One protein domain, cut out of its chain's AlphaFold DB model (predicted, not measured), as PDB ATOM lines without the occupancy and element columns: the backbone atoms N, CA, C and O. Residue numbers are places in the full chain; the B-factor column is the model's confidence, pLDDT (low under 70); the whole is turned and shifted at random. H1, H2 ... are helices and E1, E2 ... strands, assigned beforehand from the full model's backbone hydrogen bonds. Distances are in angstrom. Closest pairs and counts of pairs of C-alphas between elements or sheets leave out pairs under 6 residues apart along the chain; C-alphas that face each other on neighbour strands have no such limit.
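AT A GLANCE: This is residues 74 to 183 of the 183 residues of the protein "Hypothetical protein" of Florenciella parvula (UniProt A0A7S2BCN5). A short two-stranded ribbon, E1 and E2, sits in the middle with H3 beside it, while helices H4, H5 and H6 gather toward one end and loops with the short H1 and H2 lie toward the other. H5 crosses H3 and folds back beside H4, and H6 makes the far end. The printed part has 110 residues in the order E1 H1 H2 E2 H3 H4 H5 H6; the sheet, E1 - E2, is antiparallel. It is mostly helix, with 54 residues in named elements, under half, and compact: radius of gyration of the C-alphas 13.6 A, spans 39 by 28 by 23 A.

HOW THE PARTS SIT: Begin at E1, residues 74 to 78, antiparallel to E2, residues 120 to 124; find N 123 and O 75 at 2.9 A. H1, residues 96 to 100, touches H3, residues 125 to 135, closest at C-alphas 100 and 127, 5.9 A. H2, residues 108 to 111, is apart from H3. H5, residues 164 to 173, touches H3 about perpendicular at 76 degrees, C-alphas 129 and 166 closest at 4.8 A. H4, residues 149 to 154, forms a helical hairpin with H5, C-alphas 153 and 167 closest at 5.7 A. H6, residues 175 to 182, touches H4, C-alphas 150 and 181 closest at 6.1 A. Every O i to N i+4 pair is within hydrogen-bond range in H1, H3, H4, H5 and H6; H2 is too short for one.

IN THESE COORDINATES: Find C-alpha 74 at (-34.454, 2.220, 44.858); E1 runs 13.3 A, E2 12.6 A, H3 15.3 A, H5 14.3 A. H6 ends at C-alpha 182, (-32.266, -7.291, 29.498).

THE WHOLE: C-alphas 104 and 183, the two farthest apart, are 40.5 A apart. The printed part has no cut. The links E1 to H1 and H3 to H4 are long. Residue 183 alone is under pLDDT 70.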
ATOM      1  N   ARG A  74     -34.332   3.400  45.736       98.38
ATOM      2  CA  ARG A  74     -34.454   2.220  44.858       98.38
ATOM      3  C   ARG A  74     -33.521   1.055  45.198       98.38
ATOM      4  O   ARG A  74     -33.666  -0.026  44.633       98.38
ATOM      5  N   VAL A  75     -32.575   1.261  46.114       98.69
ATOM      6  CA  VAL A  75     -31.497   0.308  46.422       98.69
ATOM      7  C   VAL A  75     -31.663  -0.262  47.828       98.69
ATOM      8  O   VAL A  75     -31.625   0.499  48.789       98.69
ATOM      9  N   CYS A  76     -31.787  -1.585  47.960       98.75
ATOM     10  CA  CYS A  76     -31.745  -2.260  49.259       98.75
ATOM     11  C   CYS A  76     -30.295  -2.605  49.617       98.75
ATOM     12  O   CYS A  76     -29.710  -3.535  49.053       98.75
ATOM     13  N   ALA A  77     -29.708  -1.854  50.546       98.50
ATOM     14  CA  ALA A  77     -28.333  -2.052  51.000       98.50
ATOM     15  C   ALA A  77     -28.284  -2.313  52.507       98.50
ATOM     16  O   ALA A  77     -29.055  -1.714  53.257       98.50
ATOM     17  N   GLN A  78     -27.356  -3.169  52.940       98.56
ATOM     18  CA  GLN A  78     -27.101  -3.422  54.358       98.56
ATOM     19  C   GLN A  78     -26.403  -2.209  54.988       98.56
ATOM     20  O   GLN A  78     -25.356  -1.774  54.504       98.56
ATOM     21  N   LEU A  79     -26.982  -1.668  56.064       98.50
ATOM     22  CA  LEU A  79     -26.489  -0.469  56.759       98.50
ATOM     23  C   LEU A  79     -26.112  -0.718  58.225       98.50
ATOM     24  O   LEU A  79     -25.458   0.135  58.829       98.50
ATOM     25  N   VAL A  80     -26.513  -1.853  58.804       98.62
ATOM     26  CA  VAL A  80     -26.175  -2.241  60.182       98.62
ATOM     27  C   VAL A  80     -25.628  -3.666  60.258       98.62
ATOM     28  O   VAL A  80     -25.842  -4.504  59.381       98.62
ATOM     29  N   GLU A  81     -24.911  -3.937  61.340       97.50
ATOM     30  CA  GLU A  81     -24.453  -5.266  61.735       97.50
ATOM     31  C   GLU A  81     -25.633  -6.118  62.227       97.50
ATOM     32  O   GLU A  81     -26.178  -5.840  63.298       97.50
ATOM     33  N   GLU A  82     -25.988  -7.193  61.510       93.38
ATOM     34  CA  GLU A  82     -27.105  -8.106  61.850       93.38
ATOM     35  C   GLU A  82     -27.050  -8.590  63.315       93.38
ATOM     36  O   GLU A  82     -28.069  -8.722  63.990       93.38
ATOM     37  N   SER A  83     -25.840  -8.799  63.842       92.69
ATOM     38  CA  SER A  83     -25.609  -9.305  65.201       92.69
ATOM     39  C   SER A  83     -25.860  -8.298  66.334       92.69
ATOM     40  O   SER A  83     -25.996  -8.712  67.487       92.69
ATOM     41  N   SER A  84     -25.873  -6.991  66.047       96.25
ATOM     42  CA  SER A  84     -25.876  -5.939  67.081       96.25
ATOM     43  C   SER A  84     -26.788  -4.744  66.802       96.25
ATOM     44  O   SER A  84     -26.996  -3.933  67.702       96.25
ATOM     45  N   GLY A  85     -27.279  -4.587  65.570       96.81
ATOM     46  CA  GLY A  85     -28.007  -3.399  65.119       96.81
ATOM     47  C   GLY A  85     -27.180  -2.114  65.061       96.81
ATOM     48  O   GLY A  85     -27.735  -1.048  64.813       96.81
ATOM     49  N   SER A  86     -25.866  -2.186  65.297       98.00
ATOM     50  CA  SER A  86     -24.980  -1.021  65.221       98.00
ATOM     51  C   SER A  86     -24.679  -0.660  63.761       98.00
ATOM     52  O   SER A  86     -24.594  -1.573  62.936       98.00
ATOM     53  N   PRO A  87     -24.464   0.628  63.426       98.38
ATOM     54  CA  PRO A  87     -24.034   1.054  62.096       98.38
ATOM     55  C   PRO A  87     -22.860   0.239  61.545       98.38
ATOM     56  O   PRO A  87     -21.841   0.062  62.217       98.38
ATOM     57  N   LEU A  88     -23.006  -0.237  60.309       97.81
ATOM     58  CA  LEU A  88     -21.988  -1.019  59.618       97.81
ATOM     59  C   LEU A  88     -20.801  -0.117  59.251       97.81
ATOM     60  O   LEU A  88     -20.966   0.908  58.584       97.81
ATOM     61  N   SER A  89     -19.607  -0.495  59.708       95.88
ATOM     62  CA  SER A  89     -18.386   0.290  59.515       95.88
ATOM     63  C   SER A  89     -17.713  -0.028  58.185       95.88
ATOM     64  O   SER A  89     -17.327  -1.166  57.925       95.88
ATOM     65  N   TRP A  90     -17.473   1.003  57.377       93.56
ATOM     66  CA  TRP A  90     -16.759   0.907  56.106       93.56
ATOM     67  C   TRP A  90     -15.306   1.394  56.218       93.56
ATOM     68  O   TRP A  90     -14.795   2.151  55.385       93.56
ATOM     69  N   GLY A  91     -14.628   0.967  57.287       89.38
ATOM     70  CA  GLY A  91     -13.232   1.309  57.572       89.38
ATOM     71  C   GLY A  91     -13.036   2.804  57.846       89.38
ATOM     72  O   GLY A  91     -13.838   3.437  58.525       89.38
ATOM     73  N   GLU A  92     -11.978   3.399  57.286       86.62
ATOM     74  CA  GLU A  92     -11.677   4.839  57.419       86.62
ATOM     75  C   GLU A  92     -12.729   5.762  56.762       86.62
ATOM     76  O   GLU A  92     -12.613   6.989  56.800       86.62
ATOM     77  N   GLY A  93     -13.745   5.206  56.096       81.00
ATOM     78  CA  GLY A  93     -14.908   5.960  55.637       81.00
ATOM     79  C   GLY A  93     -15.870   6.365  56.753       81.00
ATOM     80  O   GLY A  93     -16.572   7.357  56.572       81.00
ATOM     81  N   GLY A  94     -15.878   5.644  57.877       95.31
ATOM     82  CA  GLY A  94     -16.981   5.687  58.833       95.31
ATOM     83  C   GLY A  94     -18.132   4.770  58.411       95.31
ATOM     84  O   GLY A  94     -17.947   3.864  57.594       95.31
ATOM     85  N   ASP A  95     -19.325   4.999  58.955       97.94
ATOM     86  CA  ASP A  95     -20.542   4.298  58.519       97.94
ATOM     87  C   ASP A  95     -21.210   4.934  57.281       97.94
ATOM     88  O   ASP A  95     -20.789   5.978  56.771       97.94
ATOM     89  N   PHE A  96     -22.276   4.300  56.778       98.31
ATOM     90  CA  PHE A  96     -23.056   4.805  55.640       98.31
ATOM     91  C   PHE A  96     -23.481   6.271  55.810       98.31
ATOM     92  O   PHE A  96     -23.355   7.062  54.871       98.31
ATOM     93  N   TRP A  97     -23.971   6.653  56.991       98.31
ATOM     94  CA  TRP A  97     -24.500   7.991  57.251       98.31
ATOM     95  C   TRP A  97     -23.385   9.036  57.386       98.31
ATOM     96  O   TRP A  97     -23.581  10.190  57.004       98.31
ATOM     97  N   GLU A  98     -22.205   8.641  57.865       97.88
ATOM     98  CA  GLU A  98     -20.972   9.437  57.836       97.88
ATOM     99  C   GLU A  98     -20.523   9.710  56.393       97.88
ATOM    100  O   GLU A  98     -20.406  10.869  55.989       97.88
ATOM    101  N   ILE A  99     -20.362   8.656  55.586       97.88
ATOM    102  CA  ILE A  99     -19.904   8.741  54.188       97.88
ATOM    103  C   ILE A  99     -20.850   9.599  53.345       97.88
ATOM    104  O   ILE A  99     -20.434  10.463  52.562       97.88
ATOM    105  N   THR A 100     -22.152   9.377  53.494       97.38
ATOM    106  CA  THR A 100     -23.167  10.064  52.691       97.38
ATOM    107  C   THR A 100     -23.463  11.479  53.182       97.38
ATOM    108  O   THR A 100     -23.857  12.316  52.368       97.38
ATOM    109  N   GLY A 101     -23.156  11.803  54.442       96.94
ATOM    110  CA  GLY A 101     -23.535  13.066  55.087       96.94
ATOM    111  C   GLY A 101     -24.978  13.056  55.606       96.94
ATOM    112  O   GLY A 101     -25.600  14.107  55.742       96.94
ATOM    113  N   GLN A 102     -25.525  11.868  55.869       96.94
ATOM    114  CA  GLN A 102     -26.928  11.618  56.195       96.94
ATOM    115  C   GLN A 102     -27.184  11.329  57.686       96.94
ATOM    116  O   GLN A 102     -28.246  10.822  58.020       96.94
ATOM    117  N   LYS A 103     -26.270  11.682  58.606       97.00
ATOM    118  CA  LYS A 103     -26.403  11.427  60.065       97.00
ATOM    119  C   LYS A 103     -27.713  11.901  60.708       97.00
ATOM    120  O   LYS A 103     -28.191  11.279  61.647       97.00
ATOM    121  N   GLN A 104     -28.332  12.961  60.189       97.06
ATOM    122  CA  GLN A 104     -29.657  13.434  60.634       97.06
ATOM    123  C   GLN A 104     -30.823  12.482  60.279       97.06
ATOM    124  O   GLN A 104     -31.938  12.665  60.758       97.06
ATOM    125  N   TRP A 105     -30.555  11.475  59.447       95.44
ATOM    126  CA  TRP A 105     -31.453  10.404  59.013       95.44
ATOM    127  C   TRP A 105     -30.851   9.025  59.344       95.44
ATOM    128  O   TRP A 105     -31.022   8.063  58.594       95.44
ATOM    129  N   GLN A 106     -30.096   8.933  60.447       97.00
ATOM    130  CA  GLN A 106     -29.584   7.664  60.957       97.00
ATOM    131  C   GLN A 106     -30.749   6.824  61.502       97.00
ATOM    132  O   GLN A 106     -31.362   7.165  62.511       97.00
ATOM    133  N   TRP A 107     -31.084   5.760  60.769       95.75
ATOM    134  CA  TRP A 107     -32.249   4.896  61.000       95.75
ATOM    135  C   TRP A 107     -31.870   3.500  61.520       95.75
ATOM    136  O   TRP A 107     -32.697   2.596  61.494       95.75
ATOM    137  N   ASP A 108     -30.646   3.328  62.019       97.12
ATOM    138  CA  ASP A 108     -30.129   2.093  62.634       97.12
ATOM    139  C   ASP A 108     -31.118   1.428  63.614       97.12
ATOM    140  O   ASP A 108     -31.454   0.255  63.475       97.12
ATOM    141  N   THR A 109     -31.684   2.206  64.533       96.81
ATOM    142  CA  THR A 109     -32.712   1.753  65.486       96.81
ATOM    143  C   THR A 109     -34.030   1.331  64.827       96.81
ATOM    144  O   THR A 109     -34.721   0.458  65.349       96.81
ATOM    145  N   SER A 110     -34.389   1.922  63.683       97.38
ATOM    146  CA  SER A 110     -35.594   1.558  62.920       97.38
ATOM    147  C   SER A 110     -35.385   0.282  62.102       97.38
ATOM    148  O   SER A 110     -36.294  -0.536  62.041       97.38
ATOM    149  N   ILE A 111     -34.187   0.094  61.539       98.50
ATOM    150  CA  ILE A 111     -33.811  -1.070  60.717       98.50
ATOM    151  C   ILE A 111     -33.955  -2.387  61.495       98.50
ATOM    152  O   ILE A 111     -34.423  -3.383  60.956       98.50
ATOM    153  N   VAL A 112     -33.615  -2.397  62.786       98.19
ATOM    154  CA  VAL A 112     -33.750  -3.592  63.641       98.19
ATOM    155  C   VAL A 112     -35.110  -3.724  64.340       98.19
ATOM    156  O   VAL A 112     -35.287  -4.612  65.173       98.19
ATOM    157  N   SER A 113     -36.068  -2.840  64.050       97.38
ATOM    158  CA  SER A 113     -37.367  -2.808  64.729       97.38
ATOM    159  C   SER A 113     -38.468  -3.546  63.960       97.38
ATOM    160  O   SER A 113     -38.520  -3.564  62.733       97.38
ATOM    161  N   GLU A 114     -39.423  -4.100  64.709       97.38
ATOM    162  CA  GLU A 114     -40.719  -4.539  64.178       97.38
ATOM    163  C   GLU A 114     -41.431  -3.385  63.439       97.38
ATOM    164  O   GLU A 114     -41.322  -2.230  63.867       97.38
ATOM    165  N   PRO A 115     -42.203  -3.650  62.364       97.25
ATOM    166  CA  PRO A 115     -42.746  -4.949  61.930       97.25
ATOM    167  C   PRO A 115     -41.914  -5.713  60.879       97.25
ATOM    168  O   PRO A 115     -42.378  -6.724  60.354       97.25
ATOM    169  N   ASN A 116     -40.742  -5.200  60.500       98.31
ATOM    170  CA  ASN A 116     -39.888  -5.775  59.458       98.31
ATOM    171  C   ASN A 116     -38.413  -5.668  59.885       98.31
ATOM    172  O   ASN A 116     -37.659  -4.925  59.261       98.31
ATOM    173  N   PRO A 117     -37.996  -6.342  60.972       98.00
ATOM    174  CA  PRO A 117     -36.635  -6.226  61.477       98.00
ATOM    175  C   PRO A 117     -35.637  -6.838  60.486       98.00
ATOM    176  O   PRO A 117     -35.886  -7.891  59.894       98.00
ATOM    177  N   GLY A 118     -34.481  -6.200  60.333       98.25
ATOM    178  CA  GLY A 118     -33.412  -6.689  59.474       98.25
ATOM    179  C   GLY A 118     -32.120  -5.901  59.629       98.25
ATOM    180  O   GLY A 118     -31.794  -5.422  60.712       98.25
ATOM    181  N   ASP A 119     -31.372  -5.802  58.534       98.56
ATOM    182  CA  ASP A 119     -30.032  -5.212  58.480       98.56
ATOM    183  C   ASP A 119     -29.883  -4.125  57.395       98.56
ATOM    184  O   ASP A 119     -28.837  -3.477  57.283       98.56
ATOM    185  N   SER A 120     -30.929  -3.927  56.589       98.75
ATOM    186  CA  SER A 120     -30.915  -3.173  55.339       98.75
ATOM    187  C   SER A 120     -31.992  -2.088  55.297       98.75
ATOM    188  O   SER A 120     -32.934  -2.075  56.086       98.75
ATOM    189  N   TRP A 121     -31.859  -1.161  54.351       98.56
ATOM    190  CA  TRP A 121     -32.850  -0.110  54.108       98.56
ATOM    191  C   TRP A 121     -32.888   0.281  52.627       98.56
ATOM    192  O   TRP A 121     -31.875   0.159  51.930       98.56
ATOM    193  N   CYS A 122     -34.023   0.797  52.148       98.62
ATOM    194  CA  CYS A 122     -34.139   1.358  50.803       98.62
ATOM    195  C   CYS A 122     -33.499   2.756  50.757       98.62
ATOM    196  O   CYS A 122     -34.125   3.764  51.112       98.62
ATOM    197  N   ILE A 123     -32.234   2.817  50.336       98.56
ATOM    198  CA  ILE A 123     -31.425   4.041  50.243       98.56
ATOM    199  C   ILE A 123     -31.542   4.724  48.877       98.56
ATOM    200  O   ILE A 123     -31.920   4.110  47.875       98.56
ATOM    201  N   CYS A 124     -31.188   6.012  48.841       98.44
ATOM    202  CA  CYS A 124     -31.109   6.794  47.610       98.44
ATOM    203  C   CYS A 124     -30.075   6.207  46.636       98.44
ATOM    204  O   CYS A 124     -28.990   5.792  47.059       98.44
ATOM    205  N   MET A 125     -30.348   6.261  45.333       98.69
ATOM    206  CA  MET A 125     -29.391   5.837  44.303       98.69
ATOM    207  C   MET A 125     -28.106   6.676  44.357       98.69
ATOM    208  O   MET A 125     -27.009   6.120  44.293       98.69
ATOM    209  N   TRP A 126     -28.216   7.994  44.579       98.50
ATOM    210  CA  TRP A 126     -27.049   8.874  44.740       98.50
ATOM    211  C   TRP A 126     -26.200   8.503  45.962       98.50
ATOM    212  O   TRP A 126     -24.972   8.588  45.927       98.50
ATOM    213  N   ALA A 127     -26.849   8.068  47.045       98.44
ATOM    214  CA  ALA A 127     -26.184   7.679  48.282       98.44
ATOM    215  C   ALA A 127     -25.424   6.358  48.097       98.44
ATOM    216  O   ALA A 127     -24.301   6.220  48.583       98.44
ATOM    217  N   PHE A 128     -25.990   5.428  47.322       98.62
ATOM    218  CA  PHE A 128     -25.323   4.196  46.909       98.62
ATOM    219  C   PHE A 128     -24.121   4.463  45.987       98.62
ATOM    220  O   PHE A 128     -23.030   3.967  46.263       98.62
ATOM    221  N   ALA A 129     -24.271   5.311  44.962       98.56
ATOM    222  CA  ALA A 129     -23.162   5.722  44.091       98.56
ATOM    223  C   ALA A 129     -22.024   6.385  44.893       98.56
ATOM    224  O   ALA A 129     -20.854   6.027  44.747       98.56
ATOM    225  N   LYS A 130     -22.364   7.286  45.826       98.06
ATOM    226  CA  LYS A 130     -21.399   7.936  46.725       98.06
ATOM    227  C   LYS A 130     -20.714   6.949  47.679       98.06
ATOM    228  O   LYS A 130     -19.518   7.093  47.931       98.06
ATOM    229  N   LEU A 131     -21.439   5.948  48.188       98.19
ATOM    230  CA  LEU A 131     -20.860   4.869  48.991       98.19
ATOM    231  C   LEU A 131     -19.836   4.079  48.165       98.19
ATOM    232  O   LEU A 131     -18.689   3.962  48.592       98.19
ATOM    233  N   ILE A 132     -20.203   3.625  46.960       98.19
ATOM    234  CA  ILE A 132     -19.299   2.919  46.034       98.19
ATOM    235  C   ILE A 132     -18.053   3.761  45.736       98.19
ATOM    236  O   ILE A 132     -16.941   3.248  45.832       98.19
ATOM    237  N   GLY A 133     -18.210   5.056  45.447       96.88
ATOM    238  CA  GLY A 133     -17.086   5.963  45.199       96.88
ATOM    239  C   GLY A 133     -16.138   6.136  46.397       96.88
ATOM    240  O   GLY A 133     -14.971   6.475  46.208       96.88
ATOM    241  N   ARG A 134     -16.603   5.881  47.629       97.31
ATOM    242  CA  ARG A 134     -15.781   5.930  48.850       97.31
ATOM    243  C   ARG A 134     -15.149   4.585  49.213       97.31
ATOM    244  O   ARG A 134     -14.014   4.587  49.683       97.31
ATOM    245  N   VAL A 135     -15.871   3.474  49.051       96.75
ATOM    246  CA  VAL A 135     -15.484   2.158  49.608       96.75
ATOM    247  C   VAL A 135     -15.127   1.120  48.538       96.75
ATOM    248  O   VAL A 135     -14.557   0.083  48.864       96.75
ATOM    249  N   GLY A 136     -15.412   1.396  47.264       97.12
ATOM    250  CA  GLY A 136     -15.270   0.465  46.144       97.12
ATOM    251  C   GLY A 136     -16.428  -0.533  46.053       97.12
ATOM    252  O   GLY A 136     -17.007  -0.926  47.066       97.12
ATOM    253  N   CYS A 137     -16.765  -0.971  44.833       98.06
ATOM    254  CA  CYS A 137     -17.906  -1.868  44.627       98.06
ATOM    255  C   CYS A 137     -17.778  -3.166  45.432       98.06
ATOM    256  O   CYS A 137     -18.727  -3.540  46.105       98.06
ATOM    257  N   GLU A 138     -16.617  -3.831  45.443       96.62
ATOM    258  CA  GLU A 138     -16.454  -5.125  46.131       96.62
ATOM    259  C   GLU A 138     -16.957  -5.106  47.578       96.62
ATOM    260  O   GLU A 138     -17.649  -6.034  48.002       96.62
ATOM    261  N   ASN A 139     -16.704  -4.005  48.289       96.06
ATOM    262  CA  ASN A 139     -17.032  -3.866  49.698       96.06
ATOM    263  C   ASN A 139     -18.520  -3.579  49.962       96.06
ATOM    264  O   ASN A 139     -18.988  -3.928  51.038       96.06
ATOM    265  N   VAL A 140     -19.304  -3.023  49.023       96.50
ATOM    266  CA  VAL A 140     -20.726  -2.731  49.311       96.50
ATOM    267  C   VAL A 140     -21.578  -4.001  49.418       96.50
ATOM    268  O   VAL A 140     -21.395  -4.976  48.681       96.50
ATOM    269  N   HIS A 141     -22.537  -3.991  50.343       96.06
ATOM    270  CA  HIS A 141     -23.459  -5.098  50.602       96.06
ATOM    271  C   HIS A 141     -24.844  -4.756  50.032       96.06
ATOM    272  O   HIS A 141     -25.628  -4.025  50.634       96.06
ATOM    273  N   LEU A 142     -25.102  -5.253  48.819       97.69
ATOM    274  CA  LEU A 142     -26.302  -5.000  48.018       97.69
ATOM    275  C   LEU A 142     -27.201  -6.245  48.004       97.69
ATOM    276  O   LEU A 142     -26.730  -7.332  47.667       97.69
ATOM    277  N   ARG A 143     -28.497  -6.091  48.294       98.38
ATOM    278  CA  ARG A 143     -29.497  -7.159  48.133       98.38
ATOM    279  C   ARG A 143     -30.144  -7.039  46.753       98.38
ATOM    280  O   ARG A 143     -31.008  -6.189  46.542       98.38
ATOM    281  N   CYS A 144     -29.692  -7.869  45.809       98.06
ATOM    282  CA  CYS A 144     -30.082  -7.793  44.396       98.06
ATOM    283  C   CYS A 144     -31.592  -7.943  44.169       98.06
ATOM    284  O   CYS A 144     -32.179  -7.105  43.493       98.06
ATOM    285  N   ASP A 145     -32.223  -8.968  44.746       97.31
ATOM    286  CA  ASP A 145     -33.650  -9.246  44.518       97.31
ATOM    287  C   ASP A 145     -34.568  -8.218  45.222       97.31
ATOM    288  O   ASP A 145     -35.657  -7.920  44.739       97.31
ATOM    289  N   SER A 146     -34.098  -7.590  46.309       98.31
ATOM    290  CA  SER A 146     -34.791  -6.500  47.028       98.31
ATOM    291  C   SER A 146     -34.505  -5.095  46.460       98.31
ATOM    292  O   SER A 146     -34.960  -4.100  47.021       98.31
ATOM    293  N   THR A 147     -33.743  -4.984  45.368       98.44
ATOM    294  CA  THR A 147     -33.385  -3.718  44.704       98.44
ATOM    295  C   THR A 147     -34.162  -3.565  43.397       98.44
ATOM    296  O   THR A 147     -34.305  -4.524  42.642       98.44
ATOM    297  N   ASP A 148     -34.622  -2.356  43.070       97.81
ATOM    298  CA  ASP A 148     -35.263  -2.075  41.777       97.81
ATOM    299  C   ASP A 148     -34.212  -1.874  40.675       97.81
ATOM    300  O   ASP A 148     -33.981  -0.774  40.173       97.81
ATOM    301  N   ILE A 149     -33.535  -2.971  40.325       97.44
ATOM    302  CA  ILE A 149     -32.423  -3.022  39.363       97.44
ATOM    303  C   ILE A 149     -32.809  -2.363  38.028       97.44
ATOM    304  O   ILE A 149     -32.017  -1.610  37.463       97.44
ATOM    305  N   SER A 150     -34.037  -2.598  37.555       96.06
ATOM    306  CA  SER A 150     -34.594  -1.982  36.346       96.06
ATOM    307  C   SER A 150     -34.663  -0.459  36.423       96.06
ATOM    308  O   SER A 150     -34.274   0.222  35.474       96.06
ATOM    309  N   TYR A 151     -35.149   0.089  37.540       97.50
ATOM    310  CA  TYR A 151     -35.264   1.532  37.714       97.50
ATOM    311  C   TYR A 151     -33.896   2.185  37.895       97.50
ATOM    312  O   TYR A 151     -33.653   3.237  37.302       97.50
ATOM    313  N   VAL A 152     -33.001   1.563  38.675       97.88
ATOM    314  CA  VAL A 152     -31.650   2.097  38.888       97.88
ATOM    315  C   VAL A 152     -30.907   2.161  37.559       97.88
ATOM    316  O   VAL A 152     -30.507   3.247  37.176       97.88
ATOM    317  N   LEU A 153     -30.829   1.062  36.796       97.00
ATOM    318  CA  LEU A 153     -30.151   1.044  35.489       97.00
ATOM    319  C   LEU A 153     -30.828   1.916  34.414       97.00
ATOM    320  O   LEU A 153     -30.189   2.286  33.428       97.00
ATOM    321  N   GLY A 154     -32.115   2.235  34.575       96.44
ATOM    322  CA  GLY A 154     -32.835   3.187  33.727       96.44
ATOM    323  C   GLY A 154     -32.601   4.661  34.086       96.44
ATOM    324  O   GLY A 154     -32.997   5.538  33.315       96.44
ATOM    325  N   SER A 155     -31.970   4.946  35.228       96.62
ATOM    326  CA  SER A 155     -31.797   6.289  35.786       96.62
ATOM    327  C   SER A 155     -30.328   6.697  35.772       96.62
ATOM    328  O   SER A 155     -29.516   6.106  36.457       96.62
ATOM    329  N   TYR A 156     -29.963   7.754  35.047       95.75
ATOM    330  CA  TYR A 156     -28.552   8.179  34.961       95.75
ATOM    331  C   TYR A 156     -28.111   9.138  36.073       95.75
ATOM    332  O   TYR A 156     -26.916   9.321  36.276       95.75
ATOM    333  N   HIS A 157     -29.057   9.801  36.745       97.19
ATOM    334  CA  HIS A 157     -28.768  10.795  37.777       97.19
ATOM    335  C   HIS A 157     -29.792  10.725  38.915       97.19
ATOM    336  O   HIS A 157     -30.983  10.539  38.667       97.19
ATOM    337  N   ASP A 158     -29.334  10.969  40.140       97.25
ATOM    338  CA  ASP A 158     -30.160  11.154  41.341       97.25
ATOM    339  C   ASP A 158     -29.497  12.213  42.235       97.25
ATOM    340  O   ASP A 158     -28.274  12.301  42.292       97.25
ATOM    341  N   GLY A 159     -30.273  13.080  42.888       91.81
ATOM    342  CA  GLY A 159     -29.749  14.142  43.763       91.81
ATOM    343  C   GLY A 159     -28.745  15.125  43.126       91.81
ATOM    344  O   GLY A 159     -28.106  15.882  43.852       91.81
ATOM    345  N   GLY A 160     -28.576  15.121  41.797       94.00
ATOM    346  CA  GLY A 160     -27.518  15.859  41.087       94.00
ATOM    347  C   GLY A 160     -26.183  15.110  40.936       94.00
ATOM    348  O   GLY A 160     -25.228  15.682  40.415       94.00
ATOM    349  N   HIS A 161     -26.111  13.846  41.354       96.31
ATOM    350  CA  HIS A 161     -24.977  12.940  41.158       96.31
ATOM    351  C   HIS A 161     -25.192  12.045  39.928       96.31
ATOM    352  O   HIS A 161     -26.338  11.720  39.613       96.31
ATOM    353  N   SER A 162     -24.106  11.623  39.267       97.75
ATOM    354  CA  SER A 162     -24.165  10.519  38.294       97.75
ATOM    355  C   SER A 162     -24.410   9.185  39.007       97.75
ATOM    356  O   SER A 162     -24.097   9.039  40.191       97.75
ATOM    357  N   LEU A 163     -24.970   8.221  38.276       98.56
ATOM    358  CA  LEU A 163     -25.201   6.847  38.718       98.56
ATOM    359  C   LEU A 163     -24.315   5.818  37.990       98.56
ATOM    360  O   LEU A 163     -24.492   4.618  38.191       98.56
ATOM    361  N   ASP A 164     -23.323   6.254  37.205       98.12
ATOM    362  CA  ASP A 164     -22.426   5.373  36.432       98.12
ATOM    363  C   ASP A 164     -21.694   4.331  37.309       98.12
ATOM    364  O   ASP A 164     -21.605   3.148  36.952       98.12
ATOM    365  N   GLU A 165     -21.213   4.726  38.494       97.81
ATOM    366  CA  GLU A 165     -20.590   3.813  39.459       97.81
ATOM    367  C   GLU A 165     -21.601   2.814  40.043       97.81
ATOM    368  O   GLU A 165     -21.271   1.640  40.242       97.81
ATOM    369  N   ALA A 166     -22.843   3.253  40.281       98.44
ATOM    370  CA  ALA A 166     -23.925   2.389  40.747       98.44
ATOM    371  C   ALA A 166     -24.333   1.370  39.674       98.44
ATOM    372  O   ALA A 166     -24.498   0.195  39.998       98.44
ATOM    373  N   HIS A 167     -24.420   1.786  38.406       98.44
ATOM    374  CA  HIS A 167     -24.694   0.901  37.272       98.44
ATOM    375  C   HIS A 167     -23.627  -0.181  37.156       98.44
ATOM    376  O   HIS A 167     -23.946  -1.366  37.208       98.44
ATOM    377  N   THR A 168     -22.359   0.230  37.089       98.38
ATOM    378  CA  THR A 168     -21.213  -0.684  36.976       98.38
ATOM    379  C   THR A 168     -21.199  -1.697  38.124       98.38
ATOM    380  O   THR A 168     -21.004  -2.893  37.909       98.38
ATOM    381  N   CYS A 169     -21.469  -1.246  39.355       98.62
ATOM    382  CA  CYS A 169     -21.490  -2.130  40.516       98.62
ATOM    383  C   CYS A 169     -22.692  -3.092  40.533       98.62
ATOM    384  O   CYS A 169     -22.554  -4.244  40.945       98.62
ATOM    385  N   ILE A 170     -23.857  -2.655  40.048       98.50
ATOM    386  CA  ILE A 170     -25.044  -3.504  39.874       98.50
ATOM    387  C   ILE A 170     -24.807  -4.575  38.805       98.50
ATOM    388  O   ILE A 170     -25.125  -5.740  39.039       98.50
ATOM    389  N   GLU A 171     -24.205  -4.220  37.667       97.75
ATOM    390  CA  GLU A 171     -23.825  -5.187  36.630       97.75
ATOM    391  C   GLU A 171     -22.842  -6.237  37.155       97.75
ATOM    392  O   GLU A 171     -22.965  -7.416  36.818       97.75
ATOM    393  N   GLN A 172     -21.909  -5.829  38.020       98.12
ATOM    394  CA  GLN A 172     -20.944  -6.728  38.644       98.12
ATOM    395  C   GLN A 172     -21.571  -7.649  39.707       98.12
ATOM    396  O   GLN A 172     -21.308  -8.851  39.700       98.12
ATOM    397  N   LYS A 173     -22.360  -7.107  40.647       97.88
ATOM    398  CA  LYS A 173     -22.881  -7.869  41.802       97.88
ATOM    399  C   LYS A 173     -24.177  -8.623  41.527       97.88
ATOM    400  O   LYS A 173     -24.428  -9.625  42.188       97.88
ATOM    401  N   CYS A 174     -24.987  -8.165  40.576       97.50
ATOM    402  CA  CYS A 174     -26.320  -8.704  40.310       97.50
ATOM    403  C   CYS A 174     -26.496  -9.207  38.860       97.50
ATOM    404  O   CYS A 174     -27.528  -8.906  38.252       97.50
ATOM    405  N   PRO A 175     -25.548  -9.976  38.279       96.38
ATOM    406  CA  PRO A 175     -25.565 -10.326  36.854       96.38
ATOM    407  C   PRO A 175     -26.853 -11.046  36.432       96.38
ATOM    408  O   PRO A 175     -27.395 -10.750  35.369       96.38
ATOM    409  N   ASP A 176     -27.403 -11.912  37.286       94.44
ATOM    410  CA  ASP A 176     -28.671 -12.603  37.028       94.44
ATOM    411  C   ASP A 176     -29.873 -11.646  36.995       94.44
ATOM    412  O   ASP A 176     -30.763 -11.796  36.159       94.44
ATOM    413  N   ALA A 177     -29.915 -10.645  37.880       92.75
ATOM    414  CA  ALA A 177     -30.988  -9.650  37.894       92.75
ATOM    415  C   ALA A 177     -30.887  -8.705  36.684       92.75
ATOM    416  O   ALA A 177     -31.896  -8.386  36.058       92.75
ATOM    417  N   VAL A 178     -29.664  -8.334  36.290       94.62
ATOM    418  CA  VAL A 178     -29.412  -7.564  35.063       94.62
ATOM    419  C   VAL A 178     -29.771  -8.371  33.810       94.62
ATOM    420  O   VAL A 178     -30.360  -7.820  32.880       94.62
ATOM    421  N   ALA A 179     -29.500  -9.678  33.785       93.06
ATOM    422  CA  ALA A 179     -29.924 -10.559  32.699       93.06
ATOM    423  C   ALA A 179     -31.459 -10.651  32.597       93.06
ATOM    424  O   ALA A 179     -31.991 -10.559  31.495       93.06
ATOM    425  N   ARG A 180     -32.173 -10.748  33.731       87.50
ATOM    426  CA  ARG A 180     -33.652 -10.726  33.785       87.50
ATOM    427  C   ARG A 180     -34.260  -9.396  33.327       87.50
ATOM    428  O   ARG A 180     -35.386  -9.393  32.852       87.50
ATOM    429  N   PHE A 181     -33.542  -8.281  33.473       82.50
ATOM    430  CA  PHE A 181     -33.966  -6.969  32.967       82.50
ATOM    431  C   PHE A 181     -33.729  -6.799  31.453       82.50
ATOM    432  O   PHE A 181     -34.456  -6.060  30.794       82.50
ATOM    433  N   ARG A 182     -32.702  -7.456  30.899       81.06
ATOM    434  CA  ARG A 182     -32.266  -7.291  29.498       81.06
ATOM    435  C   ARG A 182     -32.854  -8.308  28.507       81.06
ATOM    436  O   ARG A 182     -32.618  -8.140  27.309       81.06
ATOM    437  N   GLY A 183     -33.540  -9.349  28.984       65.25
ATOM    438  CA  GLY A 183     -34.137 -10.431  28.183       65.25
ATOM    439  C   GLY A 183     -35.652 -10.334  28.057       65.25
ATOM    440  O   GLY A 183     -36.139 -10.634  26.947       65.25
TER     441      GLY A 183